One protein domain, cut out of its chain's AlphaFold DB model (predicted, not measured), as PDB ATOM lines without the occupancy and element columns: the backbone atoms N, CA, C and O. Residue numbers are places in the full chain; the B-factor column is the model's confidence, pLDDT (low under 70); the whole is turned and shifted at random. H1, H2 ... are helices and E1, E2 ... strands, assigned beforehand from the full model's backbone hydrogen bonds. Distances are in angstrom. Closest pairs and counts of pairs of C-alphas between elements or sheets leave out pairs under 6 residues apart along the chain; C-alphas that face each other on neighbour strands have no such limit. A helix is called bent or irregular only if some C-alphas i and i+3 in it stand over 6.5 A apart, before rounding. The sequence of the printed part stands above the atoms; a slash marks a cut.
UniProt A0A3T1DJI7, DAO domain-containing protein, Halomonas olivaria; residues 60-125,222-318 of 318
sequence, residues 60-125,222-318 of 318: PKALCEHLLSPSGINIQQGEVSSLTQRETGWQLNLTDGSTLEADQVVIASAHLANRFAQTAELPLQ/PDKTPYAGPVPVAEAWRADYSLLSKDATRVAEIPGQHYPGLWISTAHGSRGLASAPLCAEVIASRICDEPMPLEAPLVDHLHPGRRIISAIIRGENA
ATOM      1  N   PRO A  60      30.574 -40.729  29.157       91.88
ATOM      2  CA  PRO A  60      29.909 -39.445  28.915       91.88
ATOM      3  C   PRO A  60      30.466 -38.313  29.781       91.88
ATOM      4  O   PRO A  60      30.691 -37.220  29.279       91.88
ATOM      5  N   LYS A  61      30.770 -38.591  31.057       92.31
ATOM      6  CA  LYS A  61      31.375 -37.607  31.966       92.31
ATOM      7  C   LYS A  61      32.736 -37.117  31.455       92.31
ATOM      8  O   LYS A  61      32.938 -35.914  31.371       92.31
ATOM      9  N   ALA A  62      33.610 -38.037  31.048       95.19
ATOM     10  CA  ALA A  62      34.934 -37.694  30.532       95.19
ATOM     11  C   ALA A  62      34.852 -36.917  29.208       95.19
ATOM     12  O   ALA A  62      35.639 -36.005  28.981       95.19
ATOM     13  N   LEU A  63      33.875 -37.237  28.349       95.50
ATOM     14  CA  LEU A  63      33.614 -36.456  27.141       95.50
ATOM     15  C   LEU A  63      33.180 -35.027  27.485       95.50
ATOM     16  O   LEU A  63      33.715 -34.086  26.911       95.50
ATOM     17  N   CYS A  64      32.250 -34.846  28.428       94.31
ATOM     18  CA  CYS A  64      31.837 -33.514  28.872       94.31
ATOM     19  C   CYS A  64      33.013 -32.724  29.464       94.31
ATOM     20  O   CYS A  64      33.203 -31.569  29.103       94.31
ATOM     21  N   GLU A  65      33.830 -33.341  30.322       94.88
ATOM     22  CA  GLU A  65      35.040 -32.717  30.882       94.88
ATOM     23  C   GLU A  65      36.029 -32.307  29.782       94.88
ATOM     24  O   GLU A  65      36.568 -31.204  29.814       94.88
ATOM     25  N   HIS A  66      36.223 -33.158  28.770       95.19
ATOM     26  CA  HIS A  66      37.073 -32.850  27.624       95.19
ATOM     27  C   HIS A  66      36.534 -31.676  26.794       95.19
ATOM     28  O   HIS A  66      37.288 -30.757  26.477       95.19
ATOM     29  N   LEU A  67      35.235 -31.665  26.484       93.88
ATOM     30  CA  LEU A  67      34.595 -30.586  25.722       93.88
ATOM     31  C   LEU A  67      34.580 -29.247  26.478       93.88
ATOM     32  O   LEU A  67      34.521 -28.197  25.848       93.88
ATOM     33  N   LEU A  68      34.670 -29.278  27.809       93.38
ATOM     34  CA  LEU A  68      34.776 -28.093  28.664       93.38
ATOM     35  C   LEU A  68      36.224 -27.601  28.867       93.38
ATOM     36  O   LEU A  68      36.423 -26.553  29.474       93.38
ATOM     37  N   SER A  69      37.231 -28.334  28.378       91.25
ATOM     38  CA  SER A  69      38.652 -27.984  28.539       91.25
ATOM     39  C   SER A  69      39.202 -26.812  27.697       91.25
ATOM     40  O   SER A  69      40.208 -26.240  28.126       91.25
ATOM     41  N   PRO A  70      38.634 -26.425  26.529       86.38
ATOM     42  CA  PRO A  70      39.170 -25.324  25.727       86.38
ATOM     43  C   PRO A  70      39.246 -23.982  26.471       86.38
ATOM     44  O   PRO A  70      38.381 -23.635  27.279       86.38
ATOM     45  N   SER A  71      40.263 -23.178  26.144       75.50
ATOM     46  CA  SER A  71      40.428 -21.828  26.691       75.50
ATOM     47  C   SER A  71      39.291 -20.916  26.222       75.50
ATOM     48  O   SER A  71      39.162 -20.669  25.025       75.50
ATOM     49  N   GLY A  72      38.487 -20.404  27.156       91.75
ATOM     50  CA  GLY A  72      37.366 -19.498  26.868       91.75
ATOM     51  C   GLY A  72      36.064 -19.859  27.584       91.75
ATOM     52  O   GLY A  72      35.155 -19.037  27.632       91.75
ATOM     53  N   ILE A  73      35.977 -21.049  28.184       95.19
ATOM     54  CA  ILE A  73      34.807 -21.477  28.958       95.19
ATOM     55  C   ILE A  73      35.020 -21.142  30.438       95.19
ATOM     56  O   ILE A  73      35.981 -21.600  31.054       95.19
ATOM     57  N   ASN A  74      34.103 -20.366  31.022       93.88
ATOM     58  CA  ASN A  74      34.039 -20.136  32.465       93.88
ATOM     59  C   ASN A  74      32.918 -20.988  33.074       93.88
ATOM     60  O   ASN A  74      31.753 -20.832  32.709       93.88
ATOM     61  N   ILE A  75      33.267 -21.887  33.996       94.12
ATOM     62  CA  ILE A  75      32.305 -22.771  34.659       94.12
ATOM     63  C   ILE A  75      31.914 -22.160  35.999       94.12
ATOM     64  O   ILE A  75      32.753 -21.980  36.879       94.12
ATOM     65  N   GLN A  76      30.618 -21.919  36.173       94.19
ATOM     66  CA  GLN A  76      30.042 -21.494  37.442       94.19
ATOM     67  C   GLN A  76      29.011 -22.517  37.911       94.19
ATOM     68  O   GLN A  76      28.147 -22.942  37.146       94.19
ATOM     69  N   GLN A  77      29.128 -22.938  39.168       95.38
ATOM     70  CA  GLN A  77      28.171 -23.850  39.786       95.38
ATOM     71  C   GLN A  77      27.075 -23.041  40.477       95.38
ATOM     72  O   GLN A  77      27.367 -22.240  41.358       95.38
ATOM     73  N   GLY A  78      25.824 -23.275  40.091       95.88
ATOM     74  CA  GLY A  78      24.654 -22.634  40.684       95.88
ATOM     75  C   GLY A  78      23.358 -23.142  40.056       95.88
ATOM     76  O   GLY A  78      23.363 -23.655  38.934       95.88
ATOM     77  N   GLU A  79      22.242 -23.022  40.779       97.75
ATOM     78  CA  GLU A  79      20.912 -23.317  40.236       97.75
ATOM     79  C   GLU A  79      20.251 -22.018  39.777       97.75
ATOM     80  O   GLU A  79      19.950 -21.139  40.581       97.75
ATOM     81  N   VAL A  80      20.004 -21.908  38.471       98.31
ATOM     82  CA  VAL A  80      19.244 -20.792  37.901       98.31
ATOM     83  C   VAL A  80      17.761 -21.023  38.177       98.31
ATOM     84  O   VAL A  80      17.170 -21.992  37.700       98.31
ATOM     85  N   SER A  81      17.163 -20.119  38.945       97.75
ATOM     86  CA  SER A  81      15.757 -20.169  39.357       97.75
ATOM     87  C   SER A  81      14.816 -19.492  38.359       97.75
ATOM     88  O   SER A  81      13.674 -19.918  38.196       97.75
ATOM     89  N   SER A  82      15.275 -18.433  37.690       98.44
ATOM     90  CA  SER A  82      14.476 -17.676  36.727       98.44
ATOM     91  C   SER A  82      15.351 -16.884  35.758       98.44
ATOM     92  O   SER A  82      16.528 -16.630  36.018       98.44
ATOM     93  N   LEU A  83      14.743 -16.496  34.636       98.62
ATOM     94  CA  LEU A  83      15.345 -15.677  33.591       98.62
ATOM     95  C   LEU A  83      14.530 -14.394  33.440       98.62
ATOM     96  O   LEU A  83      13.307 -14.449  33.276       98.62
ATOM     97  N   THR A  84      15.202 -13.248  33.471       98.19
ATOM     98  CA  THR A  84      14.583 -11.932  33.296       98.19
ATOM     99  C   THR A  84      15.205 -11.240  32.095       98.19
ATOM    100  O   THR A  84      16.407 -10.981  32.076       98.19
ATOM    101  N   GLN A  85      14.384 -10.928  31.095       97.50
ATOM    102  CA  GLN A  85      14.828 -10.142  29.949       97.50
ATOM    103  C   GLN A  85      15.109  -8.698  30.387       97.50
ATOM    104  O   GLN A  85      14.343  -8.120  31.165       97.50
ATOM    105  N   ARG A  86      16.211  -8.121  29.904       96.00
ATOM    106  CA  ARG A  86      16.606  -6.724  30.150       96.00
ATOM    107  C   ARG A  86      16.532  -5.930  28.842       96.00
ATOM    108  O   ARG A  86      16.193  -6.486  27.801       96.00
ATOM    109  N   GLU A  87      16.833  -4.629  28.886       91.25
ATOM    110  CA  GLU A  87      16.937  -3.810  27.663       91.25
ATOM    111  C   GLU A  87      17.972  -4.385  26.686       91.25
ATOM    112  O   GLU A  87      17.756  -4.390  25.476       91.25
ATOM    113  N   THR A  88      19.072  -4.913  27.231       89.75
ATOM    114  CA  THR A  88      20.093  -5.664  26.501       89.75
ATOM    115  C   THR A  88      20.338  -6.989  27.221       89.75
ATOM    116  O   THR A  88      20.585  -7.014  28.424       89.75
ATOM    117  N   GLY A  89      20.193  -8.101  26.498       96.19
ATOM    118  CA  GLY A  89      20.446  -9.441  27.022       96.19
ATOM    119  C   GLY A  89      19.500  -9.906  28.137       96.19
ATOM    120  O   GLY A  89      18.314  -9.559  28.204       96.19
ATOM    121  N   TRP A  90      20.049 -10.753  29.000       98.50
ATOM    122  CA  TRP A  90      19.337 -11.525  30.009       98.50
ATOM    123  C   TRP A  90      20.041 -11.468  31.355       98.50
ATOM    124  O   TRP A  90      21.258 -11.605  31.438       98.50
ATOM    125  N   GLN A  91      19.238 -11.375  32.412       98.44
ATOM    126  CA  GLN A  91      19.662 -11.620  33.782       98.44
ATOM    127  C   GLN A  91      19.206 -13.023  34.206       98.44
ATOM    128  O   GLN A  91      18.019 -13.360  34.127       98.44
ATOM    129  N   LEU A  92      20.147 -13.836  34.674       98.44
ATOM    130  CA  LEU A  92      19.914 -15.147  35.266       98.44
ATOM    131  C   LEU A  92      19.894 -14.974  36.784       98.44
ATOM    132  O   LEU A  92      20.882 -14.525  37.362       98.44
ATOM    133  N   ASN A  93      18.791 -15.342  37.433       98.31
ATOM    134  CA  ASN A  93      18.656 -15.245  38.888       98.31
ATOM    135  C   ASN A  93      18.938 -16.606  39.521       98.31
ATOM    136  O   ASN A  93      18.219 -17.574  39.244       98.31
ATOM    137  N   LEU A  94      19.949 -16.698  40.378       98.25
ATOM    138  CA  LEU A  94      20.313 -17.942  41.048       98.25
ATOM    139  C   LEU A  94      19.539 -18.110  42.363       98.25
ATOM    140  O   LEU A  94      19.045 -17.148  42.951       98.25
ATOM    141  N   THR A  95      19.409 -19.352  42.826       97.56
ATOM    142  CA  THR A  95      18.702 -19.684  44.077       97.56
ATOM    143  C   THR A  95      19.384 -19.139  45.331       97.56
ATOM    144  O   THR A  95      18.718 -18.947  46.346       97.56
ATOM    145  N   ASP A  96      20.685 -18.854  45.268       96.94
ATOM    146  CA  ASP A  96      21.457 -18.223  46.345       96.94
ATOM    147  C   ASP A  96      21.298 -16.690  46.395       96.94
ATOM    148  O   ASP A  96      21.877 -16.032  47.259       96.94
ATOM    149  N   GLY A  97      20.497 -16.122  45.486       97.06
ATOM    150  CA  GLY A  97      20.255 -14.686  45.364       97.06
ATOM    151  C   GLY A  97      21.288 -13.937  44.519       97.06
ATOM    152  O   GLY A  97      21.109 -12.740  44.288       97.06
ATOM    153  N   SER A  98      22.341 -14.603  44.039       97.44
ATOM    154  CA  SER A  98      23.271 -14.011  43.077       97.44
ATOM    155  C   SER A  98      22.658 -13.929  41.674       97.44
ATOM    156  O   SER A  98      21.630 -14.544  41.366       97.44
ATOM    157  N   THR A  99      23.283 -13.134  40.807       97.81
ATOM    158  CA  THR A  99      22.821 -12.921  39.435       97.81
ATOM    159  C   THR A  99      23.972 -12.981  38.449       97.81
ATOM    160  O   THR A  99      25.081 -12.546  38.760       97.81
ATOM    161  N   LEU A 100      23.678 -13.451  37.241       97.31
ATOM    162  CA  LEU A 100      24.585 -13.412  36.095       97.31
ATOM    163  C   LEU A 100      23.914 -12.690  34.935       97.31
ATOM    164  O   LEU A 100      22.689 -12.697  34.830       97.31
ATOM    165  N   GLU A 101      24.714 -12.107  34.052       97.50
ATOM    166  CA  GLU A 101      24.228 -11.416  32.860       97.50
ATOM    167  C   GLU A 101      24.865 -12.012  31.604       97.50
ATOM    168  O   GLU A 101      26.036 -12.401  31.616       97.50
ATOM    169  N   ALA A 102      24.079 -12.115  30.532       97.88
ATOM    170  CA  ALA A 102      24.538 -12.600  29.235       97.88
ATOM    171  C   ALA A 102      23.679 -12.044  28.093       97.88
ATOM    172  O   ALA A 102      22.461 -11.933  28.224       97.88
ATOM    173  N   ASP A 103      24.294 -11.770  26.942       97.94
ATOM    174  CA  ASP A 103      23.566 -11.364  25.731       97.94
ATOM    175  C   ASP A 103      22.750 -12.521  25.135       97.94
ATOM    176  O   ASP A 103      21.648 -12.327  24.622       97.94
ATOM    177  N   GLN A 104      23.306 -13.734  25.213       98.12
ATOM    178  CA  GLN A 104      22.755 -14.962  24.651       98.12
ATOM    179  C   GLN A 104      22.661 -16.028  25.748       98.12
ATOM    180  O   GLN A 104      23.637 -16.291  26.451       98.12
ATOM    181  N   VAL A 105      21.503 -16.676  25.878       98.69
ATOM    182  CA  VAL A 105      21.249 -17.734  26.867       98.69
ATOM    183  C   VAL A 105      20.753 -18.987  26.159       98.69
ATOM    184  O   VAL A 105      19.751 -18.947  25.451       98.69
ATOM    185  N   VAL A 106      21.417 -20.121  26.389       98.75
ATOM    186  CA  VAL A 106      20.972 -21.435  25.902       98.75
ATOM    187  C   VAL A 106      20.494 -22.280  27.081       98.75
ATOM    188  O   VAL A 106      21.277 -22.666  27.947       98.75
ATOM    189  N   ILE A 107      19.205 -22.619  27.107       98.75
ATOM    190  CA  ILE A 107      18.648 -23.562  28.081       98.75
ATOM    191  C   ILE A 107      19.004 -24.988  27.637       98.75
ATOM    192  O   ILE A 107      18.451 -25.501  26.665       98.75
ATOM    193  N   ALA A 108      19.910 -25.647  28.363       98.19
ATOM    194  CA  ALA A 108      20.351 -27.024  28.097       98.19
ATOM    195  C   ALA A 108      20.152 -27.968  29.303       98.19
ATOM    196  O   ALA A 108      20.851 -28.967  29.466       98.19
ATOM    197  N   SER A 109      19.178 -27.673  30.171       97.44
ATOM    198  CA  SER A 109      18.935 -28.368  31.449       97.44
ATOM    199  C   SER A 109      18.076 -29.641  31.334       97.44
ATOM    200  O   SER A 109      17.398 -30.045  32.282       97.44
ATOM    201  N   ALA A 110      18.106 -30.308  30.174       96.06
ATOM    202  CA  ALA A 110      17.386 -31.553  29.905       96.06
ATOM    203  C   ALA A 110      15.903 -31.501  30.346       96.06
ATOM    204  O   ALA A 110      15.137 -30.674  29.855       96.06
ATOM    205  N   HIS A 111      15.476 -32.393  31.246       96.50
ATOM    206  CA  HIS A 111      14.069 -32.537  31.646       96.50
ATOM    207  C   HIS A 111      13.569 -31.372  32.510       96.50
ATOM    208  O   HIS A 111      12.369 -31.232  32.702       96.50
ATOM    209  N   LEU A 112      14.483 -30.524  32.989       97.12
ATOM    210  CA  LEU A 112      14.187 -29.312  33.747       97.12
ATOM    211  C   LEU A 112      14.044 -28.080  32.841       97.12
ATOM    212  O   LEU A 112      13.813 -26.979  33.337       97.12
ATOM    213  N   ALA A 113      14.189 -28.235  31.521       97.88
ATOM    214  CA  ALA A 113      14.200 -27.114  30.585       97.88
ATOM    215  C   ALA A 113      12.855 -26.376  30.476       97.88
ATOM    216  O   ALA A 113      12.841 -25.260  29.972       97.88
ATOM    217  N   ASN A 114      11.752 -26.947  30.974       95.94
ATOM    218  CA  ASN A 114      10.435 -26.302  31.065       95.94
ATOM    219  C   ASN A 114      10.119 -25.733  32.468       95.94
ATOM    220  O   ASN A 114       8.962 -25.473  32.776       95.94
ATOM    221  N   ARG A 115      11.122 -25.530  33.337       96.75
ATOM    222  CA  ARG A 115      10.934 -24.853  34.640       96.75
ATOM    223  C   ARG A 115      10.893 -23.324  34.544       96.75
ATOM    224  O   ARG A 115      10.512 -22.676  35.513       96.75
ATOM    225  N   PHE A 116      11.301 -22.747  33.415       98.19
ATOM    226  CA  PHE A 116      11.329 -21.298  33.212       98.19
ATOM    227  C   PHE A 116      10.022 -20.817  32.584       98.19
ATOM    228  O   PHE A 116       9.440 -21.521  31.764       98.19
ATOM    229  N   ALA A 117       9.582 -19.601  32.917       97.81
ATOM    230  CA  ALA A 117       8.329 -19.039  32.402       97.81
ATOM    231  C   ALA A 117       8.268 -19.048  30.861       97.81
ATOM    232  O   ALA A 117       7.241 -19.378  30.279       97.81
ATOM    233  N   GLN A 118       9.395 -18.768  30.203       98.06
ATOM    234  CA  GLN A 118       9.527 -18.698  28.746       98.06
ATOM    235  C   GLN A 118       9.402 -20.064  28.053       98.06
ATOM    236  O   GLN A 118       9.126 -20.128  26.859       98.06
ATOM    237  N   THR A 119       9.625 -21.160  28.782       97.81
ATOM    238  CA  THR A 119       9.655 -22.530  28.249       97.81
ATOM    239  C   THR A 119       8.674 -23.470  28.950       97.81
ATOM    240  O   THR A 119       8.671 -24.666  28.655       97.81
ATOM    241  N   ALA A 120       7.827 -22.950  29.844       96.56
ATOM    242  CA  ALA A 120       6.917 -23.726  30.689       96.56
ATOM    243  C   ALA A 120       5.949 -24.607  29.890       96.56
ATOM    244  O   ALA A 120       5.606 -25.710  30.309       96.56
ATOM    245  N   GLU A 121       5.548 -24.143  28.706       94.00
ATOM    246  CA  GLU A 121       4.601 -24.842  27.839       94.00
ATOM    247  C   GLU A 121       5.250 -25.902  26.933       94.00
ATOM    248  O   GLU A 121       4.546 -26.600  26.200       94.00
ATOM    249  N   LEU A 122       6.583 -26.052  26.949       94.75
ATOM    250  CA  LEU A 122       7.232 -27.093  26.154       94.75
ATOM    251  C   LEU A 122       6.805 -28.479  26.661       94.75
ATOM    252  O   LEU A 122       7.009 -28.788  27.840       94.75
ATOM    253  N   PRO A 123       6.275 -29.355  25.783       94.38
ATOM    254  CA  PRO A 123       5.728 -30.647  26.184       94.38
ATOM    255  C   PRO A 123       6.848 -31.673  26.409       94.38
ATOM    256  O   PRO A 123       7.003 -32.632  25.651       94.38
ATOM    257  N   LEU A 124       7.665 -31.460  27.439       96.31
ATOM    258  CA  LEU A 124       8.738 -32.371  27.825       96.31
ATOM    259  C   LEU A 124       8.182 -33.556  28.613       96.31
ATOM    260  O   LEU A 124       7.444 -33.406  29.582       96.31
ATOM    261  N   GLN A 125       8.588 -34.751  28.207       96.44
ATOM    262  CA  GLN A 125       8.317 -35.997  28.903       96.44
ATOM    263  C   GLN A 125       9.567 -36.421  29.667       96.44
ATOM    264  O   GLN A 125      10.616 -36.673  29.064       96.44
ATOM    265  N   PRO A 222       7.225 -35.474  22.508       93.75
ATOM    266  CA  PRO A 222       6.199 -36.423  22.085       93.75
ATOM    267  C   PRO A 222       6.560 -37.153  20.779       93.75
ATOM    268  O   PRO A 222       6.213 -38.318  20.614       93.75
ATOM    269  N   ASP A 223       7.298 -36.492  19.878       93.38
ATOM    270  CA  ASP A 223       7.742 -37.022  18.578       93.38
ATOM    271  C   ASP A 223       9.136 -37.660  18.584       93.38
ATOM    272  O   ASP A 223       9.585 -38.152  17.554       93.38
ATOM    273  N   LYS A 224       9.804 -37.699  19.743       94.62
ATOM    274  CA  LYS A 224      11.137 -38.299  19.934       94.62
ATOM    275  C   LYS A 224      12.262 -37.640  19.125       94.62
ATOM    276  O   LYS A 224      13.311 -38.261  18.941       94.62
ATOM    277  N   THR A 225      12.081 -36.389  18.711       96.06
ATOM    278  CA  THR A 225      13.128 -35.545  18.123       96.06
ATOM    279  C   THR A 225      13.461 -34.356  19.028       96.06
ATOM    280  O   THR A 225      12.584 -33.834  19.719       96.06
ATOM    281  N   PRO A 226      14.728 -33.919  19.089       97.94
ATOM    282  CA  PRO A 226      15.119 -32.861  20.013       97.94
ATOM    283  C   PRO A 226      14.457 -31.518  19.680       97.94
ATOM    284  O   PRO A 226      13.951 -31.289  18.578       97.94
ATOM    285  N   TYR A 227      14.450 -30.625  20.664       98.38
ATOM    286  CA  TYR A 227      14.178 -29.206  20.465       98.38
ATOM    287  C   TYR A 227      15.517 -28.484  20.413       98.38
ATOM    288  O   TYR A 227      16.266 -28.568  21.385       98.38
ATOM    289  N   ALA A 228      15.807 -27.802  19.308       98.44
ATOM    290  CA  ALA A 228      17.012 -27.001  19.128       98.44
ATOM    291  C   ALA A 228      16.673 -25.729  18.345       98.44
ATOM    292  O   ALA A 228      16.173 -25.807  17.222       98.44
ATOM    293  N   GLY A 229      16.905 -24.558  18.942       98.19
ATOM    294  CA  GLY A 229      16.663 -23.274  18.281       98.19
ATOM    295  C   GLY A 229      16.156 -22.167  19.211       98.19
ATOM    296  O   GLY A 229      16.232 -22.310  20.434       98.19
ATOM    297  N   PRO A 230      15.658 -21.056  18.637       98.12
ATOM    298  CA  PRO A 230      15.200 -19.896  19.398       98.12
ATOM    299  C   PRO A 230      13.887 -20.195  20.128       98.12
ATOM    300  O   PRO A 230      12.990 -20.835  19.574       98.12
ATOM    301  N   VAL A 231      13.747 -19.728  21.369       98.38
ATOM    302  CA  VAL A 231      12.544 -19.979  22.179       98.38
ATOM    303  C   VAL A 231      11.384 -19.103  21.678       98.38
ATOM    304  O   VAL A 231      11.512 -17.877  21.675       98.38
ATOM    305  N   PRO A 232      10.249 -19.687  21.245       97.31
ATOM    306  CA  PRO A 232       9.115 -18.926  20.731       97.31
ATOM    307  C   PRO A 232       8.363 -18.220  21.863       97.31
ATOM    308  O   PRO A 232       8.241 -18.751  22.968       97.31
ATOM    309  N   VAL A 233       7.775 -17.064  21.563       97.50
ATOM    310  CA  VAL A 233       6.743 -16.464  22.415       97.50
ATOM    311  C   VAL A 233       5.425 -17.160  22.084       97.50
ATOM    312  O   VAL A 233       4.785 -16.855  21.079       97.50
ATOM    313  N   ALA A 234       5.051 -18.158  22.889       95.31
ATOM    314  CA  ALA A 234       3.976 -19.087  22.540       95.31
ATOM    315  C   ALA A 234       2.618 -18.410  22.305       95.31
ATOM    316  O   ALA A 234       1.929 -18.736  21.341       95.31
ATOM    317  N   GLU A 235       2.260 -17.436  23.142       95.19
ATOM    318  CA  GLU A 235       1.028 -16.654  22.997       95.19
ATOM    319  C   GLU A 235       0.990 -15.875  21.672       95.19
ATOM    320  O   GLU A 235      -0.001 -15.951  20.947       95.19
ATOM    321  N   ALA A 236       2.093 -15.214  21.303       95.62
ATOM    322  CA  ALA A 236       2.202 -14.499  20.033       95.62
ATOM    323  C   ALA A 236       2.050 -15.457  18.842       95.62
ATOM    324  O   ALA A 236       1.261 -15.202  17.939       95.62
ATOM    325  N   TRP A 237       2.701 -16.625  18.885       95.25
ATOM    326  CA  TRP A 237       2.552 -17.644  17.840       95.25
ATOM    327  C   TRP A 237       1.106 -18.129  17.696       95.25
ATOM    328  O   TRP A 237       0.632 -18.300  16.574       95.25
ATOM    329  N   ARG A 238       0.384 -18.347  18.805       94.44
ATOM    330  CA  ARG A 238      -1.041 -18.724  18.760       94.44
ATOM    331  C   ARG A 238      -1.899 -17.650  18.094       94.44
ATOM    332  O   ARG A 238      -2.797 -17.997  17.327       94.44
ATOM    333  N   ALA A 239      -1.627 -16.375  18.368       93.31
ATOM    334  CA  ALA A 239      -2.342 -15.258  17.761       93.31
ATOM    335  C   ALA A 239      -2.014 -15.123  16.262       93.31
ATOM    336  O   ALA A 239      -2.914 -15.219  15.416       93.31
ATOM    337  N   ASP A 240      -0.728 -14.991  15.938       93.38
ATOM    338  CA  ASP A 240      -0.222 -14.699  14.594       93.38
ATOM    339  C   ASP A 240      -0.493 -15.842  13.612       93.38
ATOM    340  O   ASP A 240      -0.788 -15.618  12.435       93.38
ATOM    341  N   TYR A 241      -0.440 -17.088  14.091       94.62
ATOM    342  CA  TYR A 241      -0.627 -18.281  13.263       94.62
ATOM    343  C   TYR A 241      -2.011 -18.915  13.403       94.62
ATOM    344  O   TYR A 241      -2.245 -20.004  12.875       94.62
ATOM    345  N   SER A 242      -2.963 -18.237  14.051       92.94
ATOM    346  CA  SER A 242      -4.336 -18.731  14.260       92.94
ATOM    347  C   SER A 242      -5.031 -19.203  12.975       92.94
ATOM    348  O   SER A 242      -5.836 -20.136  13.007       92.94
ATOM    349  N   LEU A 243      -4.688 -18.617  11.824       92.69
ATOM    350  CA  LEU A 243      -5.184 -19.009  10.502       92.69
ATOM    351  C   LEU A 243      -4.913 -20.485  10.147       92.69
ATOM    352  O   LEU A 243      -5.708 -21.082   9.418       92.69
ATOM    353  N   LEU A 244      -3.850 -21.087  10.695       94.06
ATOM    354  CA  LEU A 244      -3.482 -22.487  10.449       94.06
ATOM    355  C   LEU A 244      -4.511 -23.473  11.013       94.06
ATOM    356  O   LEU A 244      -4.604 -24.597  10.530       94.06
ATOM    357  N   SER A 245      -5.317 -23.048  11.994       93.94
ATOM    358  CA  SER A 245      -6.432 -23.848  12.524       93.94
ATOM    359  C   SER A 245      -7.546 -24.087  11.500       93.94
ATOM    360  O   SER A 245      -8.317 -25.033  11.633       93.94
ATOM    361  N   LYS A 246      -7.648 -23.225  10.478       92.81
ATOM    362  CA  LYS A 246      -8.639 -23.345   9.399       92.81
ATOM    363  C   LYS A 246      -8.066 -24.069   8.187       92.81
ATOM    364  O   LYS A 246      -8.782 -24.823   7.538       92.81
ATOM    365  N   ASP A 247      -6.799 -23.807   7.876       92.25
ATOM    366  CA  ASP A 247      -6.093 -24.393   6.741       92.25
ATOM    367  C   ASP A 247      -4.585 -24.444   7.027       92.25
ATOM    368  O   ASP A 247      -3.894 -23.424   7.030       92.25
ATOM    369  N   ALA A 248      -4.079 -25.659   7.242       92.56
ATOM    370  CA  ALA A 248      -2.685 -25.931   7.582       92.56
ATOM    371  C   ALA A 248      -1.690 -25.629   6.446       92.56
ATOM    372  O   ALA A 248      -0.485 -25.638   6.683       92.56
ATOM    373  N   THR A 249      -2.169 -25.395   5.218       91.69
ATOM    374  CA  THR A 249      -1.314 -25.100   4.054       91.69
ATOM    375  C   THR A 249      -1.000 -23.613   3.899       91.69
ATOM    376  O   THR A 249      -0.165 -23.227   3.079       91.69
ATOM    377  N   ARG A 250      -1.674 -22.763   4.675       91.94
ATOM    378  CA  ARG A 250      -1.487 -21.316   4.627       91.94
ATOM    379  C   ARG A 250      -0.134 -20.925   5.220       91.94
ATOM    380  O   ARG A 250       0.367 -21.557   6.141       91.94
ATOM    381  N   VAL A 251       0.414 -19.819   4.731       88.19
ATOM    382  CA  VAL A 251       1.642 -19.208   5.253       88.19
ATOM    383  C   VAL A 251       1.263 -17.899   5.934       88.19
ATOM    384  O   VAL A 251       0.506 -17.109   5.367       88.19
ATOM    385  N   ALA A 252       1.738 -17.690   7.160       87.81
ATOM    386  CA  ALA A 252       1.527 -16.438   7.875       87.81
ATOM    387  C   ALA A 252       2.387 -15.315   7.278       87.81
ATOM    388  O   ALA A 252       3.509 -15.549   6.839       87.81
ATOM    389  N   GLU A 253       1.858 -14.093   7.269       88.25
ATOM    390  CA  GLU A 253       2.556 -12.925   6.709       88.25
ATOM    391  C   GLU A 253       3.656 -12.390   7.636       88.25
ATOM    392  O   GLU A 253       4.582 -11.721   7.182       88.25
ATOM    393  N   ILE A 254       3.557 -12.689   8.933       90.06
ATOM    394  CA  ILE A 254       4.467 -12.205   9.970       90.06
ATOM    395  C   ILE A 254       5.322 -13.382  10.458       90.06
ATOM    396  O   ILE A 254       4.766 -14.437  10.774       90.06
ATOM    397  N   PRO A 255       6.658 -13.234  10.546       90.88
ATOM    398  CA  PRO A 255       7.503 -14.211  11.217       90.88
ATOM    399  C   PRO A 255       7.131 -14.309  12.699       90.88
ATOM    400  O   PRO A 255       7.054 -13.302  13.397       90.88
ATOM    401  N   GLY A 256       6.934 -15.527  13.187       91.62
ATOM    402  CA  GLY A 256       6.547 -15.775  14.570       91.62
ATOM    403  C   GLY A 256       7.594 -15.253  15.544       91.62
ATOM    404  O   GLY A 256       8.787 -15.499  15.379       91.62
ATOM    405  N   GLN A 257       7.131 -14.561  16.579       96.50
ATOM    406  CA  GLN A 257       7.987 -13.893  17.552       96.50
ATOM    407  C   GLN A 257       8.759 -14.874  18.450       96.50
ATOM    408  O   GLN A 257       8.204 -15.847  18.968       96.50
ATOM    409  N   HIS A 258      10.028 -14.579  18.719       97.00
ATOM    410  CA  HIS A 258      10.864 -15.295  19.690       97.00
ATOM    411  C   HIS A 258      11.315 -14.369  20.811       97.00
ATOM    412  O   HIS A 258      11.305 -13.148  20.662       97.00
ATOM    413  N   TYR A 259      11.746 -14.960  21.921       97.69
ATOM    414  CA  TYR A 259      12.480 -14.249  22.959       97.69
ATOM    415  C   TYR A 259      13.892 -13.914  22.439       97.69
ATOM    416  O   TYR A 259      14.673 -14.839  22.192       97.69
ATOM    417  N   PRO A 260      14.244 -12.628  22.243       96.88
ATOM    418  CA  PRO A 260      15.544 -12.243  21.700       96.88
ATOM    419  C   PRO A 260      16.687 -12.776  22.561       96.88
ATOM    420  O   PRO A 260      16.681 -12.604  23.777       96.88
ATOM    421  N   GLY A 261      17.662 -13.432  21.937       97.69
ATOM    422  CA  GLY A 261      18.831 -13.987  22.617       97.69
ATOM    423  C   GLY A 261      18.573 -15.216  23.498       97.69
ATOM    424  O   GLY A 261      19.485 -15.659  24.191       97.69
ATOM    425  N   LEU A 262      17.361 -15.786  23.484       98.69
ATOM    426  CA  LEU A 262      17.033 -16.988  24.247       98.69
ATOM    427  C   LEU A 262      16.862 -18.204  23.334       98.69
ATOM    428  O   LEU A 262      16.017 -18.241  22.437       98.69
ATOM    429  N   TRP A 263      17.628 -19.243  23.632       98.81
ATOM    430  CA  TRP A 263      17.722 -20.478  22.864       98.81
ATOM    431  C   TRP A 263      17.501 -21.685  23.767       98.81
ATOM    432  O   TRP A 263      17.607 -21.607  24.992       98.81
ATOM    433  N   ILE A 264      17.230 -22.835  23.165       98.75
ATOM    434  CA  ILE A 264      17.055 -24.091  23.892       98.75
ATOM    435  C   ILE A 264      17.638 -25.262  23.109       98.75
ATOM    436  O   ILE A 264      17.469 -25.331  21.895       98.75
ATOM    437  N   SER A 265      18.283 -26.190  23.821       98.62
ATOM    438  CA  SER A 265      18.651 -27.523  23.336       98.62
ATOM    439  C   SER A 265      18.200 -28.564  24.360       98.62
ATOM    440  O   SER A 265      18.787 -28.696  25.434       98.62
ATOM    441  N   THR A 266      17.124 -29.295  24.073       98.44
ATOM    442  CA  THR A 266      16.588 -30.313  24.990       98.44
ATOM    443  C   THR A 266      15.861 -31.436  24.240       98.44
ATOM    444  O   THR A 266      15.901 -31.520  23.015       98.44
ATOM    445  N   ALA A 267      15.193 -32.330  24.972       97.94
ATOM    446  CA  ALA A 267      14.384 -33.425  24.434       97.94
ATOM    447  C   ALA A 267      15.164 -34.466  23.601       97.94
ATOM    448  O   ALA A 267      14.587 -35.191  22.794       97.94
ATOM    449  N   HIS A 268      16.470 -34.596  23.841       97.94
ATOM    450  CA  HIS A 268      17.351 -35.532  23.134       97.94
ATOM    451  C   HIS A 268      17.083 -37.031  23.410       97.94
ATOM    452  O   HIS A 268      17.683 -37.909  22.782       97.94
ATOM    453  N   GLY A 269      16.211 -37.355  24.368       96.44
ATOM    454  CA  GLY A 269      15.859 -38.723  24.739       96.44
ATOM    455  C   GLY A 269      17.071 -39.550  25.171       96.44
ATOM    456  O   GLY A 269      17.934 -39.092  25.916       96.44
ATOM    457  N   SER A 270      17.140 -40.797  24.701       93.94
ATOM    458  CA  SER A 270      18.281 -41.702  24.912       93.94
ATOM    459  C   SER A 270      19.387 -41.557  23.857       93.94
ATOM    460  O   SER A 270      20.336 -42.335  23.866       93.94
ATOM    461  N   ARG A 271      19.287 -40.574  22.949       94.31
ATOM    462  CA  ARG A 271      20.177 -40.405  21.784       94.31
ATOM    463  C   ARG A 271      20.909 -39.057  21.788       94.31
ATOM    464  O   ARG A 271      21.280 -38.534  20.737       94.31
ATOM    465  N   GLY A 272      21.123 -38.483  22.972       95.75
ATOM    466  CA  GLY A 272      21.796 -37.188  23.127       95.75
ATOM    467  C   GLY A 272      23.213 -37.157  22.579       95.75
ATOM    468  O   GLY A 272      23.562 -36.194  21.915       95.75
ATOM    469  N   LEU A 273      23.985 -38.234  22.732       94.88
ATOM    470  CA  LEU A 273      25.348 -38.292  22.191       94.88
ATOM    471  C   LEU A 273      25.399 -38.161  20.660       94.88
ATOM    472  O   LEU A 273      26.381 -37.653  20.137       94.88
ATOM    473  N   ALA A 274      24.351 -38.591  19.953       94.06
ATOM    474  CA  ALA A 274      24.273 -38.479  18.499       94.06
ATOM    475  C   ALA A 274      23.677 -37.139  18.042       94.06
ATOM    476  O   ALA A 274      24.098 -36.583  17.036       94.06
ATOM    477  N   SER A 275      22.680 -36.624  18.767       96.69
ATOM    478  CA  SER A 275      21.910 -35.454  18.325       96.69
ATOM    479  C   SER A 275      22.423 -34.118  18.859       96.69
ATOM    480  O   SER A 275      22.277 -33.109  18.174       96.69
ATOM    481  N   ALA A 276      23.012 -34.089  20.057       97.25
ATOM    482  CA  ALA A 276      23.445 -32.851  20.698       97.25
ATOM    483  C   ALA A 276      24.510 -32.082  19.896       97.25
ATOM    484  O   ALA A 276      24.332 -30.875  19.775       97.25
ATOM    485  N   PRO A 277      25.540 -32.719  19.290       97.00
ATOM    486  CA  PRO A 277      26.532 -31.981  18.505       97.00
ATOM    487  C   PRO A 277      25.900 -31.206  17.345       97.00
ATOM    488  O   PRO A 277      26.085 -30.003  17.231       97.00
ATOM    489  N   LEU A 278      25.054 -31.861  16.544       97.69
ATOM    490  CA  LEU A 278      24.400 -31.211  15.408       97.69
ATOM    491  C   LEU A 278      23.392 -30.134  15.846       97.69
ATOM    492  O   LEU A 278      23.268 -29.102  15.197       97.69
ATOM    493  N   CYS A 279      22.686 -30.348  16.961       98.50
ATOM    494  CA  CYS A 279      21.792 -29.335  17.532       98.50
ATOM    495  C   CYS A 279      22.560 -28.109  18.049       98.50
ATOM    496  O   CYS A 279      22.070 -26.989  17.911       98.50
ATOM    497  N   ALA A 280      23.746 -28.316  18.628       98.12
ATOM    498  CA  ALA A 280      24.618 -27.235  19.068       98.12
ATOM    499  C   ALA A 280      25.098 -26.401  17.874       98.12
ATOM    500  O   ALA A 280      24.988 -25.181  17.935       98.12
ATOM    501  N   GLU A 281      25.507 -27.041  16.772       98.25
ATOM    502  CA  GLU A 281      25.881 -26.342  15.532       98.25
ATOM    503  C   GLU A 281      24.716 -25.527  14.955       98.25
ATOM    504  O   GLU A 281      24.892 -24.367  14.610       98.25
ATOM    505  N   VAL A 282      23.487 -26.061  14.933       98.38
ATOM    506  CA  VAL A 282      22.305 -25.291  14.484       98.38
ATOM    507  C   VAL A 282      22.104 -24.016  15.309       98.38
ATOM    508  O   VAL A 282      21.766 -22.969  14.756       98.38
ATOM    509  N   ILE A 283      22.279 -24.088  16.630       98.62
ATOM    510  CA  ILE A 283      22.135 -22.924  17.514       98.62
ATOM    511  C   ILE A 283      23.306 -21.957  17.313       98.62
ATOM    512  O   ILE A 283      23.071 -20.762  17.154       98.62
ATOM    513  N   ALA A 284      24.540 -22.463  17.274       98.31
ATOM    514  CA  ALA A 284      25.741 -21.662  17.068       98.31
ATOM    515  C   ALA A 284      25.688 -20.904  15.736       98.31
ATOM    516  O   ALA A 284      25.834 -19.684  15.736       98.31
ATOM    517  N   SER A 285      25.348 -21.579  14.632       98.25
ATOM    518  CA  SER A 285      25.221 -20.926  13.328       98.25
ATOM    519  C   SER A 285      24.138 -19.847  13.326       98.25
ATOM    520  O   SER A 285      24.310 -18.811  12.696       98.25
ATOM    521  N   ARG A 286      23.031 -20.024  14.066       96.62
ATOM    522  CA  ARG A 286      22.006 -18.971  14.194       96.62
ATOM    523  C   ARG A 286      22.474 -17.783  15.031       96.62
ATOM    524  O   ARG A 286      22.126 -16.657  14.698       96.62
ATOM    525  N   ILE A 287      23.219 -18.026  16.107       97.88
ATOM    526  CA  ILE A 287      23.765 -16.965  16.964       97.88
ATOM    527  C   ILE A 287      24.817 -16.145  16.207       97.88
ATOM    528  O   ILE A 287      24.851 -14.924  16.347       97.88
ATOM    529  N   CYS A 288      25.650 -16.808  15.404       97.88
ATOM    530  CA  CYS A 288      26.765 -16.199  14.681       97.88
ATOM    531  C   CYS A 288      26.408 -15.689  13.272       97.88
ATOM    532  O   CYS A 288      27.290 -15.180  12.589       97.88
ATOM    533  N   ASP A 289      25.148 -15.815  12.841       96.56
ATOM    534  CA  ASP A 289      24.697 -15.496  11.474       96.56
ATOM    535  C   ASP A 289      25.489 -16.250  10.381       96.56
ATOM    536  O   ASP A 289      25.877 -15.717   9.341       96.56
ATOM    537  N   GLU A 290      25.758 -17.531  10.636       98.00
ATOM    538  CA  GLU A 290      26.460 -18.438   9.730       98.00
ATOM    539  C   GLU A 290      25.480 -19.298   8.908       98.00
ATOM    540  O   GLU A 290      24.319 -19.493   9.296       98.00
ATOM    541  N   PRO A 291      25.929 -19.879   7.777       97.44
ATOM    542  CA  PRO A 291      25.128 -20.836   7.019       97.44
ATOM    543  C   PRO A 291      24.634 -22.007   7.882       97.44
ATOM    544  O   PRO A 291      25.398 -22.600   8.639       97.44
ATOM    545  N   MET A 292      23.359 -22.385   7.732       97.75
ATOM    546  CA  MET A 292      22.787 -23.512   8.477       97.75
ATOM    547  C   MET A 292      23.461 -24.843   8.091       97.75
ATOM    548  O   MET A 292      23.583 -25.132   6.897       97.75
ATOM    549  N   PRO A 293      23.792 -25.716   9.064       97.25
ATOM    550  CA  PRO A 293      24.391 -27.028   8.797       97.25
ATOM    551  C   PRO A 293      23.368 -28.080   8.331       97.25
ATOM    552  O   PRO A 293      23.716 -29.241   8.121       97.25
ATOM    553  N   LEU A 294      22.091 -27.700   8.214       97.25
ATOM    554  CA  LEU A 294      20.978 -28.568   7.849       97.25
ATOM    555  C   LEU A 294      20.052 -27.885   6.844       97.25
ATOM    556  O   LEU A 294      19.921 -26.662   6.818       97.25
ATOM    557  N   GLU A 295      19.351 -28.702   6.062       97.38
ATOM    558  CA  GLU A 295      18.267 -28.238   5.202       97.38
ATOM    559  C   GLU A 295      17.097 -27.665   6.017       97.38
ATOM    560  O   GLU A 295      16.817 -28.104   7.137       97.38
ATOM    561  N   ALA A 296      16.383 -26.700   5.432       95.69
ATOM    562  CA  ALA A 296      15.300 -25.986   6.108       95.69
ATOM    563  C   ALA A 296      14.243 -26.913   6.750       95.69
ATOM    564  O   ALA A 296      13.937 -26.696   7.922       95.69
ATOM    565  N   PRO A 297      13.764 -27.999   6.098       96.62
ATOM    566  CA  PRO A 297      12.800 -28.906   6.727       96.62
ATOM    567  C   PRO A 297      13.312 -29.567   8.013       96.62
ATOM    568  O   PRO A 297      12.539 -29.778   8.946       96.62
ATOM    569  N   LEU A 298      14.609 -29.883   8.091       96.88
ATOM    570  CA  LEU A 298      15.207 -30.451   9.301       96.88
ATOM    571  C   LEU A 298      15.378 -29.391  10.388       96.88
ATOM    572  O   LEU A 298      15.118 -29.677  11.555       96.88
ATOM    573  N   VAL A 299      15.750 -28.164  10.019       96.88
ATOM    574  CA  VAL A 299      15.812 -27.038  10.963       96.88
ATOM    575  C   VAL A 299      14.427 -26.752  11.558       96.88
ATOM    576  O   VAL A 299      14.295 -26.639  12.778       96.88
ATOM    577  N   ASP A 300      13.380 -26.733  10.733       95.25
ATOM    578  CA  ASP A 300      11.991 -26.572  11.181       95.25
ATOM    579  C   ASP A 300      11.543 -27.742  12.064       95.25
ATOM    580  O   ASP A 300      10.858 -27.558  13.076       95.25
ATOM    581  N   HIS A 301      11.981 -28.960  11.734       96.75
ATOM    582  CA  HIS A 301      11.710 -30.143  12.541       96.75
ATOM    583  C   HIS A 301      12.402 -30.109  13.912       96.75
ATOM    584  O   HIS A 301      11.893 -30.694  14.866       96.75
ATOM    585  N   LEU A 302      13.530 -29.414  14.047       97.62
ATOM    586  CA  LEU A 302      14.200 -29.196  15.330       97.62
ATOM    587  C   LEU A 302      13.603 -28.027  16.120       97.62
ATOM    588  O   LEU A 302      13.722 -27.997  17.346       97.62
ATOM    589  N   HIS A 303      12.901 -27.108  15.456       97.44
ATOM    590  CA  HIS A 303      12.431 -25.871  16.065       97.44
ATOM    591  C   HIS A 303      11.523 -26.124  17.295       97.44
ATOM    592  O   HIS A 303      10.546 -26.879  17.200       97.44
ATOM    593  N   PRO A 304      11.771 -25.473  18.454       96.75
ATOM    594  CA  PRO A 304      10.981 -25.665  19.683       96.75
ATOM    595  C   PRO A 304       9.491 -25.326  19.522       96.75
ATOM    596  O   PRO A 304       8.628 -26.000  20.081       96.75
ATOM    597  N   GLY A 305       9.165 -24.340  18.685       95.25
ATOM    598  CA  GLY A 305       7.785 -23.941  18.376       95.25
ATOM    599  C   GLY A 305       6.975 -24.902  17.495       95.25
ATOM    600  O   GLY A 305       5.770 -24.706  17.345       95.25
ATOM    601  N   ARG A 306       7.564 -25.975  16.940       95.25
ATOM    602  CA  ARG A 306       6.844 -26.891  16.023       95.25
ATOM    603  C   ARG A 306       5.598 -27.533  16.646       95.25
ATOM    604  O   ARG A 306       4.649 -27.890  15.945       95.25
ATOM    605  N   ARG A 307       5.593 -27.695  17.974       93.19
ATOM    606  CA  ARG A 307       4.454 -28.263  18.712       93.19
ATOM    607  C   ARG A 307       3.335 -27.256  18.938       93.19
ATOM    608  O   ARG A 307       2.185 -27.674  18.945       93.19
ATOM    609  N   ILE A 308       3.659 -25.968  19.016       94.62
ATOM    610  CA  ILE A 308       2.671 -24.887  19.047       94.62
ATOM    611  C   ILE A 308       1.920 -24.879  17.713       94.62
ATOM    612  O   ILE A 308       0.701 -24.999  17.701       94.62
ATOM    613  N   ILE A 309       2.646 -24.888  16.587       94.00
ATOM    614  CA  ILE A 309       2.050 -24.994  15.242       94.00
ATOM    615  C   ILE A 309       1.186 -26.257  15.117       94.00
ATOM    616  O   ILE A 309       0.045 -26.190  14.666       94.00
ATOM    617  N   SER A 310       1.705 -27.408  15.559       93.50
ATOM    618  CA  SER A 310       0.953 -28.669  15.532       93.50
ATOM    619  C   SER A 310      -0.356 -28.597  16.326       93.50
ATOM    620  O   SER A 310      -1.350 -29.160  15.877       93.50
ATOM    621  N   ALA A 311      -0.358 -27.944  17.493       93.06
ATOM    622  CA  ALA A 311      -1.548 -27.780  18.328       93.06
ATOM    623  C   ALA A 311      -2.573 -26.840  17.673       93.06
ATOM    624  O   ALA A 311      -3.753 -27.183  17.606       93.06
ATOM    625  N   ILE A 312      -2.116 -25.720  17.095       94.06
ATOM    626  CA  ILE A 312      -2.971 -24.776  16.358       94.06
ATOM    627  C   ILE A 312      -3.684 -25.482  15.199       94.06
ATOM    628  O   ILE A 312      -4.899 -25.363  15.066       94.06
ATOM    629  N   ILE A 313      -2.949 -26.258  14.392       94.19
ATOM    630  CA  ILE A 313      -3.501 -27.001  13.243       94.19
ATOM    631  C   ILE A 313      -4.590 -27.996  13.672       94.19
ATOM    632  O   ILE A 313      -5.552 -28.217  12.942       94.19
ATOM    633  N   ARG A 314      -4.461 -28.601  14.857       92.25
ATOM    634  CA  ARG A 314      -5.450 -29.553  15.389       92.25
ATOM    635  C   ARG A 314      -6.620 -28.886  16.113       92.25
ATOM    636  O   ARG A 314      -7.537 -29.587  16.527       92.25
ATOM    637  N   GLY A 315      -6.585 -27.566  16.298       87.12
ATOM    638  CA  GLY A 315      -7.564 -26.845  17.109       87.12
ATOM    639  C   GLY A 315      -7.444 -27.121  18.613       87.12
ATOM    640  O   GLY A 315      -8.395 -26.881  19.349       87.12
ATOM    641  N   GLU A 316      -6.290 -27.599  19.086       82.81
ATOM    642  CA  GLU A 316      -5.998 -27.888  20.502       82.81
ATOM    643  C   GLU A 316      -5.609 -26.607  21.280       82.81
ATOM    644  O   GLU A 316      -4.784 -26.656  22.192       82.81
ATOM    645  N   ASN A 317      -6.158 -25.445  20.906       62.09
ATOM    646  CA  ASN A 317      -5.819 -24.156  21.514       62.09
ATOM    647  C   ASN A 317      -6.318 -24.110  22.969       62.09
ATOM    648  O   ASN A 317      -7.486 -23.814  23.212       62.09
ATOM    649  N   ALA A 318      -5.433 -24.432  23.913       49.81
ATOM    650  CA  ALA A 318      -5.521 -23.960  25.290       49.81
ATOM    651  C   ALA A 318      -5.038 -22.509  25.364       49.81
ATOM    652  O   ALA A 318      -4.009 -22.211  24.704       49.81
TER     653      ALA A 318
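This is residues 60 to 125 and 222 to 318 of the 318 residues of the protein "DAO domain-containing protein" of Halomonas olivaria (UniProt A0A3T1DJI7). A small three-stranded sheet, E4 E6 E5, sits in the middle with the long helix H4 along one face, and a second small sheet, E1 E2 E3, stands beside it. Helices H2, H3 and H6 cluster at one end of the longest axis, and H1 lies toward the other end, joined by a stretch that stands free. The printed part has 163 residues, with six named helices and six named strands in the order H1 E1 E2 E3 E4 E5 H2 H3 E6 H4 H5 H6. The sheet E1 E2 E3 is antiparallel, E4 E6 E5 is mixed, and the class is mixed, helices and strands. The whole is compact, with a radius of gyration of the C-alphas of 16.7 A and spans of 50 by 35 by 31 A.

Begin at H1, residues 60 to 67, which touches no helix; residues 64 to 75, of which 64 to 67 belong to H1, stand free. Next come E1, residues 80 to 85, E2, 90 to 94, and E3, 99 to 102, a meander, each strand the antiparallel neighbour of the one before; look for N 84 and O 91 at 2.9 A and N 92 and O 100 at 2.8 A. E4, residues 105 to 107, is parallel to E6, residues 258 to 266, with N 105 and O 261 at 2.8 A. E6 bends by 104 degrees at residue 261 and is antiparallel to E5, residues 227 to 232, with N 231 and O 262 at 2.9 A. H2, residues 234 to 240, touches H6, residues 306 to 314, at a steep tilt of 52 degrees, the same way, closest at the C-alphas of Arg 238 and Ile 312, 6.8 A. H3, residues 242 to 245, touches H6 too, closest at the C-alphas of Ser 245 and Ile 313, 4.4 A. H4, residues 272 to 287, makes two layers with the sheet E4 E6 E5, a helix on one face: its height over the sheet is 8.4 A, and it runs along the strands, at 8 degrees to E5 on the local plane. H5, residues 296 to 302, only grazes that sheet with residues 299 to 302. Every O i to N i+4 pair is within hydrogen-bond range in H1, H2, H5 and H6, and 10 of 12 in H4; H3 is too short for one.

Find C-alpha 60 at (29.909, -39.445, 28.915), where H1 begins. H4 runs 21.2 A from C-alpha 272 at (21.796, -37.188, 23.127), and is only just irregular, C-alphas 274 and 277 being 6.9 A apart. E6 spans 16.9 A, E1 14.0 A, and H6 12.6 A, ending at C-alpha 314, (-5.450, -29.553, 15.389).

Residues 126 to 221 are cut out, with C-alphas 125 and 222 7.2 A apart. The links H1 to E1 and H3 to E6 are long. Residues 317 to 318 are under 70 in pLDDT.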